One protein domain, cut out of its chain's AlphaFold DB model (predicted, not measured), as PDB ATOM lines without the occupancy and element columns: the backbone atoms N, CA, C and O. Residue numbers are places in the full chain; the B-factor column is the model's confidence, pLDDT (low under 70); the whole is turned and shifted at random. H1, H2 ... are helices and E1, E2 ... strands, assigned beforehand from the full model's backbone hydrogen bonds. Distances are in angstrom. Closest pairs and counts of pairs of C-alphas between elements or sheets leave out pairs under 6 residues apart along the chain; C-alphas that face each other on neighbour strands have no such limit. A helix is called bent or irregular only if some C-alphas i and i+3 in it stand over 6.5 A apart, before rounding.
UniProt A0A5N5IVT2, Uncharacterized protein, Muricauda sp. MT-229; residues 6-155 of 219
ATOM      1  N   SER A   6      12.971 -38.281  28.445       91.00
ATOM      2  CA  SER A   6      11.972 -38.122  27.379       91.00
ATOM      3  C   SER A   6      10.590 -37.844  27.949       91.00
ATOM      4  O   SER A   6       9.951 -36.895  27.514       91.00
ATOM      5  N   ASP A   7      10.206 -38.568  28.997       91.00
ATOM      6  CA  ASP A   7       8.883 -38.447  29.620       91.00
ATOM      7  C   ASP A   7       8.671 -37.030  30.185       91.00
ATOM      8  O   ASP A   7       7.599 -36.445  30.091       91.00
ATOM      9  N   ILE A   8       9.730 -36.417  30.726       91.25
ATOM     10  CA  ILE A   8       9.676 -35.041  31.248       91.25
ATOM     11  C   ILE A   8       9.632 -34.014  30.109       91.25
ATOM     12  O   ILE A   8       9.030 -32.954  30.267       91.25
ATOM     13  N   ILE A   9      10.271 -34.296  28.972       93.06
ATOM     14  CA  ILE A   9      10.237 -33.410  27.800       93.06
ATOM     15  C   ILE A   9       8.822 -33.343  27.214       93.06
ATOM     16  O   ILE A   9       8.425 -32.275  26.760       93.06
ATOM     17  N   GLU A  10       8.035 -34.416  27.298       92.50
ATOM     18  CA  GLU A  10       6.629 -34.422  26.862       92.50
ATOM     19  C   GLU A  10       5.743 -33.440  27.650       92.50
ATOM     20  O   GLU A  10       4.700 -33.015  27.158       92.50
ATOM     21  N   LEU A  11       6.180 -32.993  28.836       92.06
ATOM     22  CA  LEU A  11       5.500 -31.941  29.599       92.06
ATOM     23  C   LEU A  11       5.675 -30.534  28.998       92.06
ATOM     24  O   LEU A  11       5.038 -29.593  29.476       92.06
ATOM     25  N   ILE A  12       6.572 -30.356  28.023       93.81
ATOM     26  CA  ILE A  12       6.959 -29.057  27.467       93.81
ATOM     27  C   ILE A  12       6.378 -28.907  26.059       93.81
ATOM     28  O   ILE A  12       6.779 -29.604  25.133       93.81
ATOM     29  N   GLU A  13       5.480 -27.938  25.879       93.75
ATOM     30  CA  GLU A  13       4.968 -27.561  24.555       93.75
ATOM     31  C   GLU A  13       5.818 -26.467  23.888       93.75
ATOM     32  O   GLU A  13       5.937 -26.436  22.666       93.75
ATOM     33  N   ASP A  14       6.383 -25.546  24.676       92.69
ATOM     34  CA  ASP A  14       7.221 -24.445  24.183       92.69
ATOM     35  C   ASP A  14       8.572 -24.429  24.907       92.69
ATOM     36  O   ASP A  14       8.647 -24.293  26.132       92.69
ATOM     37  N   GLU A  15       9.660 -24.564  24.150       94.75
ATOM     38  CA  GLU A  15      11.009 -24.518  24.706       94.75
ATOM     39  C   GLU A  15      11.475 -23.061  24.846       94.75
ATOM     40  O   GLU A  15      11.616 -22.315  23.869       94.75
ATOM     41  N   LYS A  16      11.729 -22.637  26.087       93.81
ATOM     42  CA  LYS A  16      12.244 -21.305  26.429       93.81
ATOM     43  C   LYS A  16      13.272 -21.414  27.542       93.81
ATOM     44  O   LYS A  16      13.203 -22.285  28.395       93.81
ATOM     45  N   THR A  17      14.197 -20.464  27.594       94.69
ATOM     46  CA  THR A  17      15.120 -20.352  28.727       94.69
ATOM     47  C   THR A  17      14.408 -19.777  29.954       94.69
ATOM     48  O   THR A  17      13.617 -18.835  29.824       94.69
ATOM     49  N   ASP A  18      14.697 -20.301  31.148       93.56
ATOM     50  CA  ASP A  18      14.227 -19.739  32.423       93.56
ATOM     51  C   ASP A  18      14.972 -18.421  32.686       93.56
ATOM     52  O   ASP A  18      16.079 -18.376  33.232       93.56
ATOM     53  N   SER A  19      14.378 -17.331  32.206       94.00
ATOM     54  CA  SER A  19      14.901 -15.975  32.319       94.00
ATOM     55  C   SER A  19      13.779 -14.995  32.634       94.00
ATOM     56  O   SER A  19      12.628 -15.181  32.234       94.00
ATOM     57  N   PHE A  20      14.116 -13.916  33.343       93.75
ATOM     58  CA  PHE A  20      13.144 -12.897  33.745       93.75
ATOM     59  C   PHE A  20      12.343 -12.348  32.554       93.75
ATOM     60  O   PHE A  20      11.124 -12.231  32.635       93.75
ATOM     61  N   THR A  21      13.010 -12.059  31.434       93.62
ATOM     62  CA  THR A  21      12.380 -11.507  30.226       93.62
ATOM     63  C   THR A  21      11.387 -12.477  29.598       93.62
ATOM     64  O   THR A  21      10.303 -12.058  29.197       93.62
ATOM     65  N   ASN A  22      11.707 -13.772  29.552       93.38
ATOM     66  CA  ASN A  22      10.785 -14.782  29.038       93.38
ATOM     67  C   ASN A  22       9.558 -14.929  29.936       93.38
ATOM     68  O   ASN A  22       8.439 -14.941  29.426       93.38
ATOM     69  N   HIS A  23       9.742 -14.957  31.258       94.00
ATOM     70  CA  HIS A  23       8.623 -14.990  32.200       94.00
ATOM     71  C   HIS A  23       7.744 -13.739  32.089       94.00
ATOM     72  O   HIS A  23       6.520 -13.856  32.062       94.00
ATOM     73  N   LEU A  24       8.352 -12.556  31.957       93.25
ATOM     74  CA  LEU A  24       7.628 -11.293  31.831       93.25
ATOM     75  C   LEU A  24       6.822 -11.260  30.530       93.25
ATOM     76  O   LEU A  24       5.635 -10.949  30.543       93.25
ATOM     77  N   ASN A  25       7.443 -11.645  29.415       92.00
ATOM     78  CA  ASN A  25       6.771 -11.728  28.121       92.00
ATOM     79  C   ASN A  25       5.621 -12.734  28.138       92.00
ATOM     80  O   ASN A  25       4.565 -12.459  27.570       92.00
ATOM     81  N   ALA A  26       5.808 -13.887  28.780       90.44
ATOM     82  CA  ALA A  26       4.768 -14.900  28.886       90.44
ATOM     83  C   ALA A  26       3.575 -14.394  29.711       90.44
ATOM     84  O   ALA A  26       2.436 -14.618  29.312       90.44
ATOM     85  N   ILE A  27       3.829 -13.660  30.799       90.12
ATOM     86  CA  ILE A  27       2.794 -13.009  31.616       90.12
ATOM     87  C   ILE A  27       2.030 -11.955  30.804       90.12
ATOM     88  O   ILE A  27       0.803 -11.977  30.760       90.12
ATOM     89  N   LEU A  28       2.740 -11.057  30.114       89.56
ATOM     90  CA  LEU A  28       2.121  -9.982  29.329       89.56
ATOM     91  C   LEU A  28       1.277 -10.512  28.164       89.56
ATOM     92  O   LEU A  28       0.267  -9.910  27.808       89.56
ATOM     93  N   LYS A  29       1.679 -11.643  27.575       89.44
ATOM     94  CA  LYS A  29       0.976 -12.292  26.458       89.44
ATOM     95  C   LYS A  29      -0.066 -13.322  26.891       89.44
ATOM     96  O   LYS A  29      -0.656 -13.947  26.017       89.44
ATOM     97  N   TRP A  30      -0.276 -13.519  28.196       82.06
ATOM     98  CA  TRP A  30      -1.200 -14.533  28.717       82.06
ATOM     99  C   TRP A  30      -0.881 -15.940  28.174       82.06
ATOM    100  O   TRP A  30      -1.753 -16.706  27.763       82.06
ATOM    101  N   GLY A  31       0.410 -16.275  28.127       80.50
ATOM    102  CA  GLY A  31       0.904 -17.551  27.620       80.50
ATOM    103  C   GLY A  31       0.658 -18.686  28.612       80.50
ATOM    104  O   GLY A  31       1.490 -18.934  29.478       80.50
ATOM    105  N   PHE A  32      -0.461 -19.399  28.464       86.06
ATOM    106  CA  PHE A  32      -0.846 -20.537  29.319       86.06
ATOM    107  C   PHE A  32      -0.243 -21.892  28.914       86.06
ATOM    108  O   PHE A  32      -0.567 -22.923  29.512       86.06
ATOM    109  N   ARG A  33       0.614 -21.904  27.888       89.56
ATOM    110  CA  ARG A  33       1.235 -23.131  27.384       89.56
ATOM    111  C   ARG A  33       2.266 -23.668  28.386       89.56
ATOM    112  O   ARG A  33       3.042 -22.870  28.925       89.56
ATOM    113  N   PRO A  34       2.300 -24.987  28.643       92.00
ATOM    114  CA  PRO A  34       3.404 -25.630  29.344       92.00
ATOM    115  C   PRO A  34       4.730 -25.283  28.661       92.00
ATOM    116  O   PRO A  34       4.947 -25.591  27.492       92.00
ATOM    117  N   THR A  35       5.597 -24.579  29.376       94.31
ATOM    118  CA  THR A  35       6.864 -24.069  28.847       94.31
ATOM    119  C   THR A  35       8.003 -24.644  29.675       94.31
ATOM    120  O   THR A  35       7.842 -24.871  30.879       94.31
ATOM    121  N   GLY A  36       9.164 -24.865  29.067       94.25
ATOM    122  CA  GLY A  36      10.298 -25.388  29.809       94.25
ATOM    123  C   GLY A  36      11.657 -25.158  29.177       94.25
ATOM    124  O   GLY A  36      11.775 -24.838  27.999       94.25
ATOM    125  N   GLU A  37      12.684 -25.335  30.001       95.88
ATOM    126  CA  GLU A  37      14.093 -25.265  29.631       95.88
ATOM    127  C   GLU A  37      14.709 -26.659  29.760       95.88
ATOM    128  O   GLU A  37      14.675 -27.264  30.839       95.88
ATOM    129  N   ILE A  38      15.309 -27.158  28.679       95.06
ATOM    130  CA  ILE A  38      15.922 -28.485  28.641       95.06
ATOM    131  C   ILE A  38      17.439 -28.335  28.768       95.06
ATOM    132  O   ILE A  38      18.121 -27.895  27.848       95.06
ATOM    133  N   GLN A  39      18.005 -28.762  29.896       92.44
ATOM    134  CA  GLN A  39      19.455 -28.890  30.058       92.44
ATOM    135  C   GLN A  39      19.870 -30.366  30.099       92.44
ATOM    136  O   GLN A  39      19.058 -31.295  30.008       92.44
ATOM    137  N   LYS A  40      21.180 -30.628  30.193       88.44
ATOM    138  CA  LYS A  40      21.704 -32.004  30.174       88.44
ATOM    139  C   LYS A  40      21.236 -32.820  31.384       88.44
ATOM    140  O   LYS A  40      20.834 -33.963  31.200       88.44
ATOM    141  N   ARG A  41      21.291 -32.230  32.582       90.56
ATOM    142  CA  ARG A  41      20.988 -32.879  33.873       90.56
ATOM    143  C   ARG A  41      19.859 -32.211  34.662       90.56
ATOM    144  O   ARG A  41      19.514 -32.676  35.741       90.56
ATOM    145  N   GLU A  42      19.310 -31.122  34.143       94.12
ATOM    146  CA  GLU A  42      18.215 -30.390  34.769       94.12
ATOM    147  C   GLU A  42      17.184 -30.073  33.689       94.12
ATOM    148  O   GLU A  42      17.547 -29.630  32.601       94.12
ATOM    149  N   ILE A  43      15.909 -30.319  33.969       95.50
ATOM    150  CA  ILE A  43      14.812 -29.814  33.144       95.50
ATOM    151  C   ILE A  43      13.975 -28.898  34.018       95.50
ATOM    152  O   ILE A  43      13.672 -29.236  35.163       95.50
ATOM    153  N   ARG A  44      13.617 -27.730  33.499       96.69
ATOM    154  CA  ARG A  44      12.729 -26.791  34.180       96.69
ATOM    155  C   ARG A  44      11.413 -26.744  33.439       96.69
ATOM    156  O   ARG A  44      11.427 -26.564  32.233       96.69
ATOM    157  N   VAL A  45      10.303 -26.875  34.151       96.00
ATOM    158  CA  VAL A  45       8.955 -26.817  33.577       96.00
ATOM    159  C   VAL A  45       8.123 -25.842  34.389       96.00
ATOM    160  O   VAL A  45       8.153 -25.852  35.623       96.00
ATOM    161  N   TRP A  46       7.378 -24.988  33.703       94.38
ATOM    162  CA  TRP A  46       6.430 -24.076  34.319       94.38
ATOM    163  C   TRP A  46       5.181 -23.934  33.463       94.38
ATOM    164  O   TRP A  46       5.213 -24.021  32.235       94.38
ATOM    165  N   ARG A  47       4.054 -23.684  34.129       91.31
ATOM    166  CA  ARG A  47       2.771 -23.481  33.466       91.31
ATOM    167  C   ARG A  47       1.982 -22.380  34.155       91.31
ATOM    168  O   ARG A  47       1.712 -22.427  35.355       91.31
ATOM    169  N   GLN A  48       1.568 -21.407  33.356       88.31
ATOM    170  CA  GLN A  48       0.610 -20.397  33.778       88.31
ATOM    171  C   GLN A  48      -0.809 -20.945  33.676       88.31
ATOM    172  O   GLN A  48      -1.143 -21.691  32.756       88.31
ATOM    173  N   ASN A  49      -1.668 -20.524  34.592       85.25
ATOM    174  CA  ASN A  49      -3.109 -20.677  34.490       85.25
ATOM    175  C   ASN A  49      -3.794 -19.426  35.062       85.25
ATOM    176  O   ASN A  49      -3.148 -18.530  35.603       85.25
ATOM    177  N   VAL A  50      -5.118 -19.360  34.939       80.06
ATOM    178  CA  VAL A  50      -5.910 -18.202  35.391       80.06
ATOM    179  C   VAL A  50      -5.790 -17.962  36.901       80.06
ATOM    180  O   VAL A  50      -5.891 -16.827  37.355       80.06
ATOM    181  N   TRP A  51      -5.556 -19.014  37.685       74.19
ATOM    182  CA  TRP A  51      -5.527 -18.947  39.145       74.19
ATOM    183  C   TRP A  51      -4.179 -18.508  39.699       74.19
ATOM    184  O   TRP A  51      -4.121 -17.756  40.669       74.19
ATOM    185  N   ASN A  52      -3.096 -18.968  39.080       80.94
ATOM    186  CA  ASN A  52      -1.742 -18.642  39.488       80.94
ATOM    187  C   ASN A  52      -1.233 -17.352  38.839       80.94
ATOM    188  O   ASN A  52      -0.380 -16.696  39.431       80.94
ATOM    189  N   GLY A  53      -1.778 -16.963  37.680       84.12
ATOM    190  CA  GLY A  53      -1.447 -15.740  36.956       84.12
ATOM    191  C   GLY A  53       0.062 -15.519  36.856       84.12
ATOM    192  O   GLY A  53       0.767 -16.219  36.139       84.12
ATOM    193  N   VAL A  54       0.562 -14.546  37.618       90.25
ATOM    194  CA  VAL A  54       1.984 -14.168  37.661       90.25
ATOM    195  C   VAL A  54       2.807 -14.919  38.712       90.25
ATOM    196  O   VAL A  54       4.023 -14.782  38.727       90.25
ATOM    197  N   PHE A  55       2.191 -15.711  39.590       91.56
ATOM    198  CA  PHE A  55       2.806 -16.340  40.769       91.56
ATOM    199  C   PHE A  55       2.998 -17.859  40.631       91.56
ATOM    200  O   PHE A  55       3.101 -18.572  41.631       91.56
ATOM    201  N   TYR A  56       3.044 -18.379  39.404       91.50
ATOM    202  CA  TYR A  56       3.238 -19.808  39.164       91.50
ATOM    203  C   TYR A  56       4.611 -20.313  39.647       91.50
ATOM    204  O   TYR A  56       5.608 -19.572  39.589       91.50
ATOM    205  N   PRO A  57       4.678 -21.579  40.098       94.62
ATOM    206  CA  PRO A  57       5.930 -22.250  40.406       94.62
ATOM    207  C   PRO A  57       6.663 -22.677  39.127       94.62
ATOM    208  O   PRO A  57       6.062 -22.984  38.098       94.62
ATOM    209  N   ILE A  58       7.986 -22.736  39.220       95.31
ATOM    210  CA  ILE A  58       8.877 -23.380  38.259       95.31
ATOM    211  C   ILE A  58       9.373 -24.663  38.911       95.31
ATOM    212  O   ILE A  58      10.060 -24.608  39.937       95.31
ATOM    213  N   PHE A  59       9.046 -25.805  38.317       96.38
ATOM    214  CA  PHE A  59       9.515 -27.112  38.759       96.38
ATOM    215  C   PHE A  59      10.837 -27.448  38.079       96.38
ATOM    216  O   PHE A  59      10.966 -27.349  36.865       96.38
ATOM    217  N   LYS A  60      11.825 -27.852  38.870       96.12
ATOM    218  CA  LYS A  60      13.139 -28.303  38.420       96.12
ATOM    219  C   LYS A  60      13.279 -29.792  38.679       96.12
ATOM    220  O   LYS A  60      13.273 -30.223  39.837       96.12
ATOM    221  N   PHE A  61      13.440 -30.543  37.605       95.00
ATOM    222  CA  PHE A  61      13.663 -31.975  37.578       95.00
ATOM    223  C   PHE A  61      15.163 -32.237  37.487       95.00
ATOM    224  O   PHE A  61      15.804 -31.890  36.496       95.00
ATOM    225  N   HIS A  62      15.725 -32.840  38.530       94.50
ATOM    226  CA  HIS A  62      17.135 -33.213  38.604       94.50
ATOM    227  C   HIS A  62      17.315 -34.635  38.092       94.50
ATOM    228  O   HIS A  62      16.686 -35.555  38.616       94.50
ATOM    229  N   LEU A  63      18.186 -34.812  37.102       93.25
ATOM    230  CA  LEU A  63      18.465 -36.095  36.466       93.25
ATOM    231  C   LEU A  63      19.813 -36.659  36.926       93.25
ATOM    232  O   LEU A  63      20.772 -35.915  37.154       93.25
ATOM    233  N   ASN A  64      19.909 -37.985  37.020       92.38
ATOM    234  CA  ASN A  64      21.182 -38.675  37.209       92.38
ATOM    235  C   ASN A  64      21.988 -38.729  35.890       92.38
ATOM    236  O   ASN A  64      21.582 -38.193  34.856       92.38
ATOM    237  N   ASN A  65      23.155 -39.378  35.917       91.31
ATOM    238  CA  ASN A  65      23.991 -39.536  34.720       91.31
ATOM    239  C   ASN A  65      23.339 -40.387  33.624       91.31
ATOM    240  O   ASN A  65      23.642 -40.178  32.452       91.31
ATOM    241  N   ASP A  66      22.435 -41.285  34.004       88.88
ATOM    242  CA  ASP A  66      21.713 -42.182  33.101       88.88
ATOM    243  C   ASP A  66      20.433 -41.534  32.535       88.88
ATOM    244  O   ASP A  66      19.703 -42.164  31.774       88.88
ATOM    245  N   GLY A  67      20.143 -40.276  32.895       87.50
ATOM    246  CA  GLY A  67      18.973 -39.537  32.415       87.50
ATOM    247  C   GLY A  67      17.663 -39.851  33.144       87.50
ATOM    248  O   GLY A  67      16.601 -39.528  32.620       87.50
ATOM    249  N   TYR A  68      17.720 -40.445  34.337       91.19
ATOM    250  CA  TYR A  68      16.552 -40.719  35.178       91.19
ATOM    251  C   TYR A  68      16.339 -39.654  36.250       91.19
ATOM    252  O   TYR A  68      17.295 -39.126  36.822       91.19
ATOM    253  N   LEU A  69      15.071 -39.390  36.559       91.12
ATOM    254  CA  LEU A  69      14.651 -38.462  37.602       91.12
ATOM    255  C   LEU A  69      15.126 -38.904  38.993       91.12
ATOM    256  O   LEU A  69      14.833 -40.004  39.453       91.12
ATOM    257  N   VAL A  70      15.815 -37.999  39.688       90.50
ATOM    258  CA  VAL A  70      16.275 -38.167  41.076       90.50
ATOM    259  C   VAL A  70      15.416 -37.356  42.034       90.50
ATOM    260  O   VAL A  70      15.074 -37.820  43.120       90.50
ATOM    261  N   LYS A  71      15.110 -36.109  41.666       91.44
ATOM    262  CA  LYS A  71      14.450 -35.160  42.561       91.44
ATOM    263  C   LYS A  71      13.694 -34.098  41.783       91.44
ATOM    264  O   LYS A  71      14.201 -33.582  40.793       91.44
ATOM    265  N   ILE A  72      12.543 -33.696  42.313       91.94
ATOM    266  CA  ILE A  72      11.839 -32.485  41.893       91.94
ATOM    267  C   ILE A  72      12.007 -31.423  42.978       91.94
ATOM    268  O   ILE A  72      11.845 -31.683  44.171       91.94
ATOM    269  N   THR A  73      12.376 -30.220  42.562       93.75
ATOM    270  CA  THR A  73      12.401 -29.020  43.407       93.75
ATOM    271  C   THR A  73      11.590 -27.925  42.743       93.75
ATOM    272  O   THR A  73      11.315 -28.003  41.554       93.75
ATOM    273  N   ASP A  74      11.214 -26.900  43.490       93.31
ATOM    274  CA  ASP A  74      10.412 -25.800  42.976       93.31
ATOM    275  C   ASP A  74      10.958 -24.450  43.430       93.31
ATOM    276  O   ASP A  74      11.640 -24.334  44.451       93.31
ATOM    277  N   ARG A  75      10.631 -23.417  42.660       93.62
ATOM    278  CA  ARG A  75      10.809 -22.018  43.044       93.62
ATOM    279  C   ARG A  75       9.694 -21.170  42.452       93.62
ATOM    280  O   ARG A  75       9.182 -21.506  41.390       93.62
ATOM    281  N   ILE A  76       9.367 -20.048  43.085       92.62
ATOM    282  CA  ILE A  76       8.507 -19.044  42.453       92.62
ATOM    283  C   ILE A  76       9.241 -18.430  41.257       92.62
ATOM    284  O   ILE A  76      10.464 -18.246  41.299       92.62
ATOM    285  N   ASN A  77       8.513 -18.124  40.185       93.81
ATOM    286  CA  ASN A  77       9.102 -17.412  39.060       93.81
ATOM    287  C   ASN A  77       9.570 -15.998  39.490       93.81
ATOM    288  O   ASN A  77       8.940 -15.360  40.343       93.81
ATOM    289  N   PRO A  78      10.679 -15.489  38.924       93.25
ATOM    290  CA  PRO A  78      11.302 -14.249  39.393       93.25
ATOM    291  C   PRO A  78      10.417 -13.012  39.185       93.25
ATOM    292  O   PRO A  78      10.466 -12.084  39.990       93.25
ATOM    293  N   VAL A  79       9.581 -13.004  38.141       95.06
ATOM    294  CA  VAL A  79       8.641 -11.903  37.877       95.06
ATOM    295  C   VAL A  79       7.566 -11.861  38.954       95.06
ATOM    296  O   VAL A  79       7.333 -10.805  39.530       95.06
ATOM    297  N   GLY A  80       6.974 -13.006  39.291       92.44
ATOM    298  CA  GLY A  80       5.992 -13.138  40.362       92.44
ATOM    299  C   GLY A  80       6.521 -12.662  41.709       92.44
ATOM    300  O   GLY A  80       5.813 -11.964  42.429       92.44
ATOM    301  N   LEU A  81       7.782 -12.959  42.033       92.94
ATOM    302  CA  LEU A  81       8.414 -12.456  43.256       92.94
ATOM    303  C   LEU A  81       8.515 -10.923  43.268       92.94
ATOM    304  O   LEU A  81       8.159 -10.292  44.261       92.94
ATOM    305  N   ILE A  82       8.969 -10.317  42.167       95.12
ATOM    306  CA  ILE A  82       9.084  -8.856  42.057       95.12
ATOM    307  C   ILE A  82       7.703  -8.200  42.103       95.12
ATOM    308  O   ILE A  82       7.509  -7.243  42.848       95.12
ATOM    309  N   VAL A  83       6.725  -8.739  41.371       93.81
ATOM    310  CA  VAL A  83       5.342  -8.246  41.392       93.81
ATOM    311  C   VAL A  83       4.745  -8.351  42.794       93.81
ATOM    312  O   VAL A  83       4.063  -7.426  43.219       93.81
ATOM    313  N   TYR A  84       5.038  -9.417  43.546       92.38
ATOM    314  CA  TYR A  84       4.598  -9.549  44.936       92.38
ATOM    315  C   TYR A  84       5.165  -8.434  45.824       92.38
ATOM    316  O   TYR A  84       4.423  -7.797  46.566       92.38
ATOM    317  N   ILE A  85       6.466  -8.145  45.710       93.06
ATOM    318  CA  ILE A  85       7.123  -7.066  46.464       93.06
ATOM    319  C   ILE A  85       6.536  -5.700  46.086       93.06
ATOM    320  O   ILE A  85       6.210  -4.907  46.969       93.06
ATOM    321  N   LEU A  86       6.363  -5.434  44.788       94.25
ATOM    322  CA  LEU A  86       5.773  -4.187  44.297       94.25
ATOM    323  C   LEU A  86       4.327  -4.021  44.768       94.25
ATOM    324  O   LEU A  86       3.948  -2.934  45.196       94.25
ATOM    325  N   LEU A  87       3.536  -5.095  44.751       92.25
ATOM    326  CA  LEU A  87       2.174  -5.095  45.276       92.25
ATOM    327  C   LEU A  87       2.169  -4.734  46.764       92.25
ATOM    328  O   LEU A  87       1.404  -3.864  47.168       92.25
ATOM    329  N   CYS A  88       3.049  -5.338  47.566       92.50
ATOM    330  CA  CYS A  88       3.179  -4.994  48.981       92.50
ATOM    331  C   CYS A  88       3.563  -3.521  49.184       92.50
ATOM    332  O   CYS A  88       3.000  -2.863  50.058       92.50
ATOM    333  N   ALA A  89       4.467  -2.978  48.367       91.38
ATOM    334  CA  ALA A  89       4.853  -1.570  48.438       91.38
ATOM    335  C   ALA A  89       3.678  -0.635  48.110       91.38
ATOM    336  O   ALA A  89       3.375   0.264  48.891       91.38
ATOM    337  N   VAL A  90       2.964  -0.882  47.005       91.44
ATOM    338  CA  VAL A  90       1.808  -0.070  46.584       91.44
ATOM    339  C   VAL A  90       0.677  -0.143  47.608       91.44
ATOM    340  O   VAL A  90       0.128   0.883  48.001       91.44
ATOM    341  N   VAL A  91       0.359  -1.345  48.094       90.12
ATOM    342  CA  VAL A  91      -0.680  -1.549  49.114       90.12
ATOM    343  C   VAL A  91      -0.287  -0.926  50.454       90.12
ATOM    344  O   VAL A  91      -1.164  -0.608  51.242       90.12
ATOM    345  N   SER A  92       0.999  -0.679  50.719       90.19
ATOM    346  CA  SER A  92       1.438  -0.007  51.951       90.19
ATOM    347  C   SER A  92       1.216   1.508  51.944       90.19
ATOM    348  O   SER A  92       1.181   2.105  53.017       90.19
ATOM    349  N   ILE A  93       1.035   2.136  50.775       88.12
ATOM    350  CA  ILE A  93       0.933   3.602  50.641       88.12
ATOM    351  C   ILE A  93      -0.135   4.217  51.569       88.12
ATOM    352  O   ILE A  93       0.201   5.166  52.278       88.12
ATOM    353  N   PRO A  94      -1.377   3.690  51.662       83.38
ATOM    354  CA  PRO A  94      -2.403   4.266  52.538       83.38
ATOM    355  C   PRO A  94      -2.044   4.247  54.030       83.38
ATOM    356  O   PRO A  94      -2.551   5.065  54.788       83.38
ATOM    357  N   TRP A  95      -1.185   3.318  54.461       84.00
ATOM    358  CA  TRP A  95      -0.780   3.174  55.862       84.00
ATOM    359  C   TRP A  95       0.478   3.955  56.216       84.00
ATOM    360  O   TRP A  95       0.706   4.188  57.399       84.00
ATOM    361  N   LEU A  96       1.301   4.310  55.228       84.00
ATOM    362  CA  LEU A  96       2.628   4.898  55.421       84.00
ATOM    363  C   LEU A  96       2.728   6.345  54.911       84.00
ATOM    364  O   LEU A  96       3.835   6.865  54.798       84.00
ATOM    365  N   ASN A  97       1.607   7.009  54.599       82.44
ATOM    366  CA  ASN A  97       1.645   8.387  54.093       82.44
ATOM    367  C   ASN A  97       2.298   9.366  55.092       82.44
ATOM    368  O   ASN A  97       3.019  10.261  54.672       82.44
ATOM    369  N   TRP A  98       2.131   9.123  56.395       81.69
ATOM    370  CA  TRP A  98       2.671   9.929  57.492       81.69
ATOM    371  C   TRP A  98       4.203   9.950  57.551       81.69
ATOM    372  O   TRP A  98       4.784  10.818  58.198       81.69
ATOM    373  N   ILE A  99       4.880   9.021  56.863       82.00
ATOM    374  CA  ILE A  99       6.343   9.048  56.721       82.00
ATOM    375  C   ILE A  99       6.797  10.318  55.985       82.00
ATOM    376  O   ILE A  99       7.907  10.785  56.222       82.00
ATOM    377  N   PHE A 100       5.955  10.870  55.107       79.69
ATOM    378  CA  PHE A 100       6.272  12.058  54.313       79.69
ATOM    379  C   PHE A 100       5.897  13.381  54.990       79.69
ATOM    380  O   PHE A 100       6.293  14.423  54.475       79.69
ATOM    381  N   ASP A 101       5.161  13.334  56.104       78.00
ATOM    382  CA  ASP A 101       4.748  14.523  56.851       78.00
ATOM    383  C   ASP A 101       5.829  14.891  57.889       78.00
ATOM    384  O   ASP A 101       6.797  15.567  57.548       78.00
ATOM    385  N   ASP A 102       5.718  14.392  59.127       75.88
ATOM    386  CA  ASP A 102       6.589  14.784  60.254       75.88
ATOM    387  C   ASP A 102       7.407  13.619  60.864       75.88
ATOM    388  O   ASP A 102       8.150  13.821  61.821       75.88
ATOM    389  N   TYR A 103       7.289  12.397  60.316       77.94
ATOM    390  CA  TYR A 103       7.908  11.152  60.817       77.94
ATOM    391  C   TYR A 103       7.876  11.023  62.356       77.94
ATOM    392  O   TYR A 103       8.906  10.999  63.029       77.94
ATOM    393  N   ASP A 104       6.676  10.870  62.917       85.25
ATOM    394  CA  ASP A 104       6.486  10.511  64.326       85.25
ATOM    395  C   ASP A 104       5.773   9.151  64.460       85.25
ATOM    396  O   ASP A 104       4.545   9.070  64.523       85.25
ATOM    397  N   PRO A 105       6.517   8.034  64.529       82.19
ATOM    398  CA  PRO A 105       5.916   6.709  64.670       82.19
ATOM    399  C   PRO A 105       5.037   6.550  65.921       82.19
ATOM    400  O   PRO A 105       4.153   5.691  65.935       82.19
ATOM    401  N   ALA A 106       5.268   7.346  66.975       85.25
ATOM    402  CA  ALA A 106       4.524   7.233  68.224       85.25
ATOM    403  C   ALA A 106       3.083   7.738  68.083       85.25
ATOM    404  O   ALA A 106       2.183   7.148  68.678       85.25
ATOM    405  N   SER A 107       2.833   8.765  67.266       86.69
ATOM    406  CA  SER A 107       1.475   9.249  66.980       86.69
ATOM    407  C   SER A 107       0.713   8.370  65.980       86.69
ATOM    408  O   SER A 107      -0.520   8.375  65.980       86.69
ATOM    409  N   HIS A 108       1.416   7.539  65.203       85.31
ATOM    410  CA  HIS A 108       0.834   6.673  64.166       85.31
ATOM    411  C   HIS A 108       0.810   5.174  64.513       85.31
ATOM    412  O   HIS A 108       0.689   4.306  63.641       85.31
ATOM    413  N   TRP A 109       0.899   4.832  65.800       83.44
ATOM    414  CA  TRP A 109       0.979   3.442  66.260       83.44
ATOM    415  C   TRP A 109      -0.219   2.573  65.827       83.44
ATOM    416  O   TRP A 109      -0.041   1.389  65.536       83.44
ATOM    417  N   ILE A 110      -1.429   3.139  65.715       84.25
ATOM    418  CA  ILE A 110      -2.634   2.414  65.260       84.25
ATOM    419  C   ILE A 110      -2.500   2.021  63.787       84.25
ATOM    420  O   ILE A 110      -2.827   0.893  63.408       84.25
ATOM    421  N   GLN A 111      -1.998   2.929  62.949       85.69
ATOM    422  CA  GLN A 111      -1.747   2.696  61.532       85.69
ATOM    423  C   GLN A 111      -0.673   1.620  61.368       85.69
ATOM    424  O   GLN A 111      -0.875   0.679  60.603       85.69
ATOM    425  N   ILE A 112       0.413   1.697  62.145       87.88
ATOM    426  CA  ILE A 112       1.502   0.711  62.132       87.88
ATOM    427  C   ILE A 112       0.992  -0.676  62.539       87.88
ATOM    428  O   ILE A 112       1.224  -1.643  61.816       87.88
ATOM    429  N   ILE A 113       0.266  -0.799  63.655       88.31
ATOM    430  CA  ILE A 113      -0.277  -2.095  64.097       88.31
ATOM    431  C   ILE A 113      -1.236  -2.657  63.049       88.31
ATOM    432  O   ILE A 113      -1.147  -3.834  62.702       88.31
ATOM    433  N   THR A 114      -2.124  -1.820  62.514       85.69
ATOM    434  CA  THR A 114      -3.083  -2.238  61.484       85.69
ATOM    435  C   THR A 114      -2.360  -2.721  60.227       85.69
ATOM    436  O   THR A 114      -2.725  -3.758  59.678       85.69
ATOM    437  N   TRP A 115      -1.303  -2.021  59.808       89.56
ATOM    438  CA  TRP A 115      -0.447  -2.403  58.686       89.56
ATOM    439  C   TRP A 115       0.241  -3.753  58.930       89.56
ATOM    440  O   TRP A 115       0.145  -4.650  58.093       89.56
ATOM    441  N   VAL A 116       0.855  -3.943  60.105       91.06
ATOM    442  CA  VAL A 116       1.516  -5.205  60.488       91.06
ATOM    443  C   VAL A 116       0.525  -6.369  60.504       91.06
ATOM    444  O   VAL A 116       0.816  -7.431  59.954       91.06
ATOM    445  N   VAL A 117      -0.655  -6.189  61.105       87.75
ATOM    446  CA  VAL A 117      -1.691  -7.232  61.165       87.75
ATOM    447  C   VAL A 117      -2.208  -7.564  59.766       87.75
ATOM    448  O   VAL A 117      -2.298  -8.743  59.416       87.75
ATOM    449  N   PHE A 118      -2.496  -6.550  58.945       88.19
ATOM    450  CA  PHE A 118      -2.958  -6.738  57.573       88.19
ATOM    451  C   PHE A 118      -1.938  -7.524  56.743       88.19
ATOM    452  O   PHE A 118      -2.290  -8.549  56.158       88.19
ATOM    453  N   PHE A 119      -0.667  -7.110  56.742       91.56
ATOM    454  CA  PHE A 119       0.382  -7.800  55.990       91.56
ATOM    455  C   PHE A 119       0.711  -9.183  56.552       91.56
ATOM    456  O   PHE A 119       1.009 -10.094  55.779       91.56
ATOM    457  N   GLY A 120       0.591  -9.382  57.867       89.94
ATOM    458  CA  GLY A 120       0.704 -10.699  58.488       89.94
ATOM    459  C   GLY A 120      -0.350 -11.673  57.955       89.94
ATOM    460  O   GLY A 120      -0.014 -12.766  57.501       89.94
ATOM    461  N   ILE A 121      -1.622 -11.262  57.939       85.56
ATOM    462  CA  ILE A 121      -2.725 -12.075  57.402       85.56
ATOM    463  C   ILE A 121      -2.562 -12.276  55.893       85.56
ATOM    464  O   ILE A 121      -2.645 -13.407  55.410       85.56
ATOM    465  N   PHE A 122      -2.285 -11.202  55.153       88.06
ATOM    466  CA  PHE A 122      -2.081 -11.244  53.708       88.06
ATOM    467  C   PHE A 122      -0.967 -12.225  53.329       88.06
ATOM    468  O   PHE A 122      -1.196 -13.127  52.526       88.06
ATOM    469  N   GLY A 123       0.202 -12.127  53.967       90.19
ATOM    470  CA  GLY A 123       1.334 -13.020  53.730       90.19
ATOM    471  C   GLY A 123       1.013 -14.486  54.028       90.19
ATOM    472  O   GLY A 123       1.359 -15.365  53.235       90.19
ATOM    473  N   LEU A 124       0.294 -14.764  55.122       87.06
ATOM    474  CA  LEU A 124      -0.154 -16.121  55.454       87.06
ATOM    475  C   LEU A 124      -1.087 -16.696  54.381       87.06
ATOM    476  O   LEU A 124      -0.906 -17.844  53.966       87.06
ATOM    477  N   ILE A 125      -2.060 -15.912  53.913       85.94
ATOM    478  CA  ILE A 125      -2.983 -16.327  52.850       85.94
ATOM    479  C   ILE A 125      -2.217 -16.555  51.544       85.94
ATOM    480  O   ILE A 125      -2.356 -17.622  50.946       85.94
ATOM    481  N   SER A 126      -1.373 -15.605  51.121       88.19
ATOM    482  CA  SER A 126      -0.571 -15.723  49.897       88.19
ATOM    483  C   SER A 126       0.303 -16.977  49.915       88.19
ATOM    484  O   SER A 126       0.321 -17.733  48.945       88.19
ATOM    485  N   PHE A 127       0.973 -17.251  51.039       87.25
ATOM    486  CA  PHE A 127       1.795 -18.449  51.197       87.25
ATOM    487  C   PHE A 127       0.973 -19.733  51.063       87.25
ATOM    488  O   PHE A 127       1.394 -20.680  50.396       87.25
ATOM    489  N   LYS A 128      -0.213 -19.781  51.673       85.31
ATOM    490  CA  LYS A 128      -1.094 -20.952  51.601       85.31
ATOM    491  C   LYS A 128      -1.647 -21.175  50.196       85.31
ATOM    492  O   LYS A 128      -1.644 -22.318  49.744       85.31
ATOM    493  N   ILE A 129      -2.051 -20.107  49.504       85.00
ATOM    494  CA  ILE A 129      -2.478 -20.162  48.099       85.00
ATOM    495  C   ILE A 129      -1.351 -20.731  47.236       85.00
ATOM    496  O   ILE A 129      -1.572 -21.697  46.509       85.00
ATOM    497  N   TYR A 130      -0.133 -20.201  47.376       88.38
ATOM    498  CA  TYR A 130       1.027 -20.681  46.625       88.38
ATOM    499  C   TYR A 130       1.308 -22.170  46.879       88.38
ATOM    500  O   TYR A 130       1.516 -22.934  45.940       88.38
ATOM    501  N   GLN A 131       1.269 -22.617  48.140       87.56
ATOM    502  CA  GLN A 131       1.485 -24.027  48.489       87.56
ATOM    503  C   GLN A 131       0.415 -24.953  47.908       87.56
ATOM    504  O   GLN A 131       0.735 -26.050  47.454       87.56
ATOM    505  N   MET A 132      -0.851 -24.541  47.934       85.19
ATOM    506  CA  MET A 132      -1.941 -25.309  47.340       85.19
ATOM    507  C   MET A 132      -1.769 -25.411  45.821       85.19
ATOM    508  O   MET A 132      -1.786 -26.519  45.294       85.19
ATOM    509  N   GLU A 133      -1.550 -24.290  45.133       86.81
ATOM    510  CA  GLU A 133      -1.368 -24.262  43.678       86.81
ATOM    511  C   GLU A 133      -0.180 -25.127  43.241       86.81
ATOM    512  O   GLU A 133      -0.285 -25.942  42.325       86.81
ATOM    513  N   LYS A 134       0.938 -25.020  43.965       89.25
ATOM    514  CA  LYS A 134       2.102 -25.886  43.784       89.25
ATOM    515  C   LYS A 134       1.730 -27.364  43.879       89.25
ATOM    516  O   LYS A 134       2.150 -28.145  43.030       89.25
ATOM    517  N   LYS A 135       0.990 -27.769  44.916       89.12
ATOM    518  CA  LYS A 135       0.599 -29.173  45.091       89.12
ATOM    519  C   LYS A 135      -0.317 -29.652  43.966       89.12
ATOM    520  O   LYS A 135      -0.138 -30.770  43.501       89.12
ATOM    521  N   ILE A 136      -1.254 -28.813  43.524       86.69
ATOM    522  CA  ILE A 136      -2.159 -29.127  42.411       86.69
ATOM    523  C   ILE A 136      -1.354 -29.378  41.134       86.69
ATOM    524  O   ILE A 136      -1.510 -30.427  40.516       86.69
ATOM    525  N   GLN A 137      -0.448 -28.468  40.770       89.75
ATOM    526  CA  GLN A 137       0.366 -28.643  39.564       89.75
ATOM    527  C   GLN A 137       1.307 -29.838  39.659       89.75
ATOM    528  O   GLN A 137       1.465 -30.573  38.690       89.75
ATOM    529  N   LEU A 138       1.916 -30.063  40.824       90.56
ATOM    530  CA  LEU A 138       2.786 -31.217  41.022       90.56
ATOM    531  C   LEU A 138       2.007 -32.535  40.900       90.56
ATOM    532  O   LEU A 138       2.509 -33.475  40.299       90.56
ATOM    533  N   SER A 139       0.774 -32.587  41.413       88.06
ATOM    534  CA  SER A 139      -0.114 -33.742  41.240       88.06
ATOM    535  C   SER A 139      -0.445 -33.990  39.768       88.06
ATOM    536  O   SER A 139      -0.414 -35.133  39.339       88.06
ATOM    537  N   GLN A 140      -0.719 -32.936  38.994       87.81
ATOM    538  CA  GLN A 140      -0.969 -33.053  37.552       87.81
ATOM    539  C   GLN A 140       0.268 -33.565  36.805       87.81
ATOM    540  O   GLN A 140       0.156 -34.413  35.932       87.81
ATOM    541  N   ILE A 141       1.455 -33.075  37.170       89.94
ATOM    542  CA  ILE A 141       2.726 -33.563  36.624       89.94
ATOM    543  C   ILE A 141       2.909 -35.049  36.940       89.94
ATOM    544  O   ILE A 141       3.303 -35.807  36.064       89.94
ATOM    545  N   TYR A 142       2.625 -35.477  38.172       88.62
ATOM    546  CA  TYR A 142       2.724 -36.884  38.555       88.62
ATOM    547  C   TYR A 142       1.732 -37.773  37.815       88.62
ATOM    548  O   TYR A 142       2.112 -38.860  37.403       88.62
ATOM    549  N   GLU A 143       0.507 -37.298  37.605       86.31
ATOM    550  CA  GLU A 143      -0.502 -38.003  36.817       86.31
ATOM    551  C   GLU A 143      -0.061 -38.172  35.356       86.31
ATOM    552  O   GLU A 143      -0.121 -39.279  34.836       86.31
ATOM    553  N   ILE A 144       0.459 -37.112  34.723       86.62
ATOM    554  CA  ILE A 144       0.964 -37.175  33.338       86.62
ATOM    555  C   ILE A 144       2.186 -38.096  33.228       86.62
ATOM    556  O   ILE A 144       2.332 -38.810  32.244       86.62
ATOM    557  N   LEU A 145       3.060 -38.092  34.236       86.69
ATOM    558  CA  LEU A 145       4.249 -38.948  34.283       86.69
ATOM    559  C   LEU A 145       3.963 -40.367  34.805       86.69
ATOM    560  O   LEU A 145       4.915 -41.113  35.048       86.69
ATOM    561  N   GLU A 146       2.693 -40.717  35.040       83.12
ATOM    562  CA  GLU A 146       2.249 -42.003  35.599       83.12
ATOM    563  C   GLU A 146       3.007 -42.409  36.879       83.12
ATOM    564  O   GLU A 146       3.302 -43.577  37.145       83.12
ATOM    565  N   ILE A 147       3.352 -41.421  37.704       80.50
ATOM    566  CA  ILE A 147       4.007 -41.636  38.990       80.50
ATOM    567  C   ILE A 147       2.928 -42.039  39.997       80.50
ATOM    568  O   ILE A 147       2.094 -41.217  40.379       80.50
ATOM    569  N   GLU A 148       2.957 -43.292  40.462       61.78
ATOM    570  CA  GLU A 148       2.114 -43.748  41.572       61.78
ATOM    571  C   GLU A 148       2.449 -42.952  42.838       61.78
ATOM    572  O   GLU A 148       3.484 -43.141  43.481       61.78
ATOM    573  N   VAL A 149       1.557 -42.033  43.199       64.88
ATOM    574  CA  VAL A 149       1.595 -41.334  44.481       64.88
ATOM    575  C   VAL A 149       0.564 -41.996  45.381       64.88
ATOM    576  O   VAL A 149      -0.629 -41.964  45.076       64.88
ATOM    577  N   GLU A 150       1.006 -42.586  46.497       54.31
ATOM    578  CA  GLU A 150       0.104 -42.981  47.581       54.31
ATOM    579  C   GLU A 150      -0.724 -41.753  47.969       54.31
ATOM    580  O   GLU A 150      -0.195 -40.731  48.408       54.31
ATOM    581  N   GLY A 151      -2.020 -41.829  47.667       48.38
ATOM    582  CA  GLY A 151      -2.904 -40.681  47.590       48.38
ATOM    583  C   GLY A 151      -3.090 -39.979  48.926       48.38
ATOM    584  O   GLY A 151      -4.064 -40.230  49.636       48.38
ATOM    585  N   ASP A 152      -2.245 -38.992  49.202       49.84
ATOM    586  CA  ASP A 152      -2.631 -37.860  50.028       49.84
ATOM    587  C   ASP A 152      -3.698 -37.095  49.242       49.84
ATOM    588  O   ASP A 152      -3.412 -36.179  48.468       49.84
ATOM    589  N   LYS A 153      -4.965 -37.497  49.416       50.72
ATOM    590  CA  LYS A 153      -6.107 -36.657  49.051       50.72
ATOM    591  C   LYS A 153      -5.823 -35.289  49.653       50.72
ATOM    592  O   LYS A 153      -5.798 -35.165  50.876       50.72
ATOM    593  N   LEU A 154      -5.564 -34.298  48.796       52.44
ATOM    594  CA  LEU A 154      -5.428 -32.899  49.185       52.44
ATOM    595  C   LEU A 154      -6.534 -32.603  50.195       52.44
ATOM    596  O   LEU A 154      -7.707 -32.659  49.832       52.44
ATOM    597  N   GLU A 155      -6.168 -32.394  51.464       51.66
ATOM    598  CA  GLU A 155      -7.144 -32.097  52.507       51.66
ATOM    599  C   GLU A 155      -8.004 -30.932  52.005       51.66
ATOM    600  O   GLU A 155      -7.518 -29.817  51.790       51.66
TER     601      GLU A 155
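Overview. This is residues 6 to 155 of the 219 residues of an uncharacterized protein of Muricauda sp. MT-229 (UniProt A0A5N5IVT2). A long helical hairpin, H3 and H4, reaches out from a small antiparallel sheet, and the later part of H4 runs back over one face of that sheet. The hairpin is loosely closed, its helices touching near their link; H2 packs on the first residues of H3, and short H1 grazes the sheet. The printed part has 150 residues, with elements in the order H1 H2 E1 E2 E3 E4 H3 H4, mixed helices and strands. The whole is loose, with a radius of gyration of the C-alphas of 19.8 A, and elongated, spanning 64 by 36 by 29 A.

Along the chain. H1, residues 6 to 9, begins at C-alpha 6 (11.972, -38.122, 27.379). H2 is residues 20 to 28, E1 35 to 38, E2 42 to 46, E3 57 to 63 and E4 69 to 76, 20.9 A long. H3, residues 78 to 100, is 30.7 A long and irregular, with C-alphas 95 and 98 7.8 A apart and a kink of 70 degrees near residue 94. H4, residues 109 to 144, is 52.3 A long and ends at C-alpha 144 (0.964, -37.175, 33.338).

Arrangement. The strands form a meander, E1 E2 E3 E4, each the antiparallel neighbour of the one before. N 37 and O 44 are 2.8 A apart across E1 and E2, N 45 and O 59 2.8 A across E2 and E3, and N 60 and O 73 2.7 A across E3 and E4. H4 is on the sheet, making two layers, helix over sheet, at a height over the sheet of 9.6 A, over E3 and E4; the C-alphas of Pro 57 and Lys 134, the closest of E3 and H4, are 6.3 A apart. H3 and H4, a helical hairpin, touch at Trp 95 and Gln 111, whose C-alphas are the closest at 5.8 A, with a shallow tilt of 11 degrees, opposite ways. H2 touches H3, about perpendicular at 79 degrees, with the C-alphas of Phe 20 and Pro 78 closest at 6.1 A. Every O i to N i+4 pair is within hydrogen-bond range in H2 and H4, but 13 of 19 in H3; H1 is too short for such a pair.

Size, cuts and confidence. The C-alphas of Asp 66 and Asp 102, the two farthest apart, are 64.9 A apart. The printed part has no cut, and no link is long. Confidence is low, with pLDDT under 70, at residues 148 to 155.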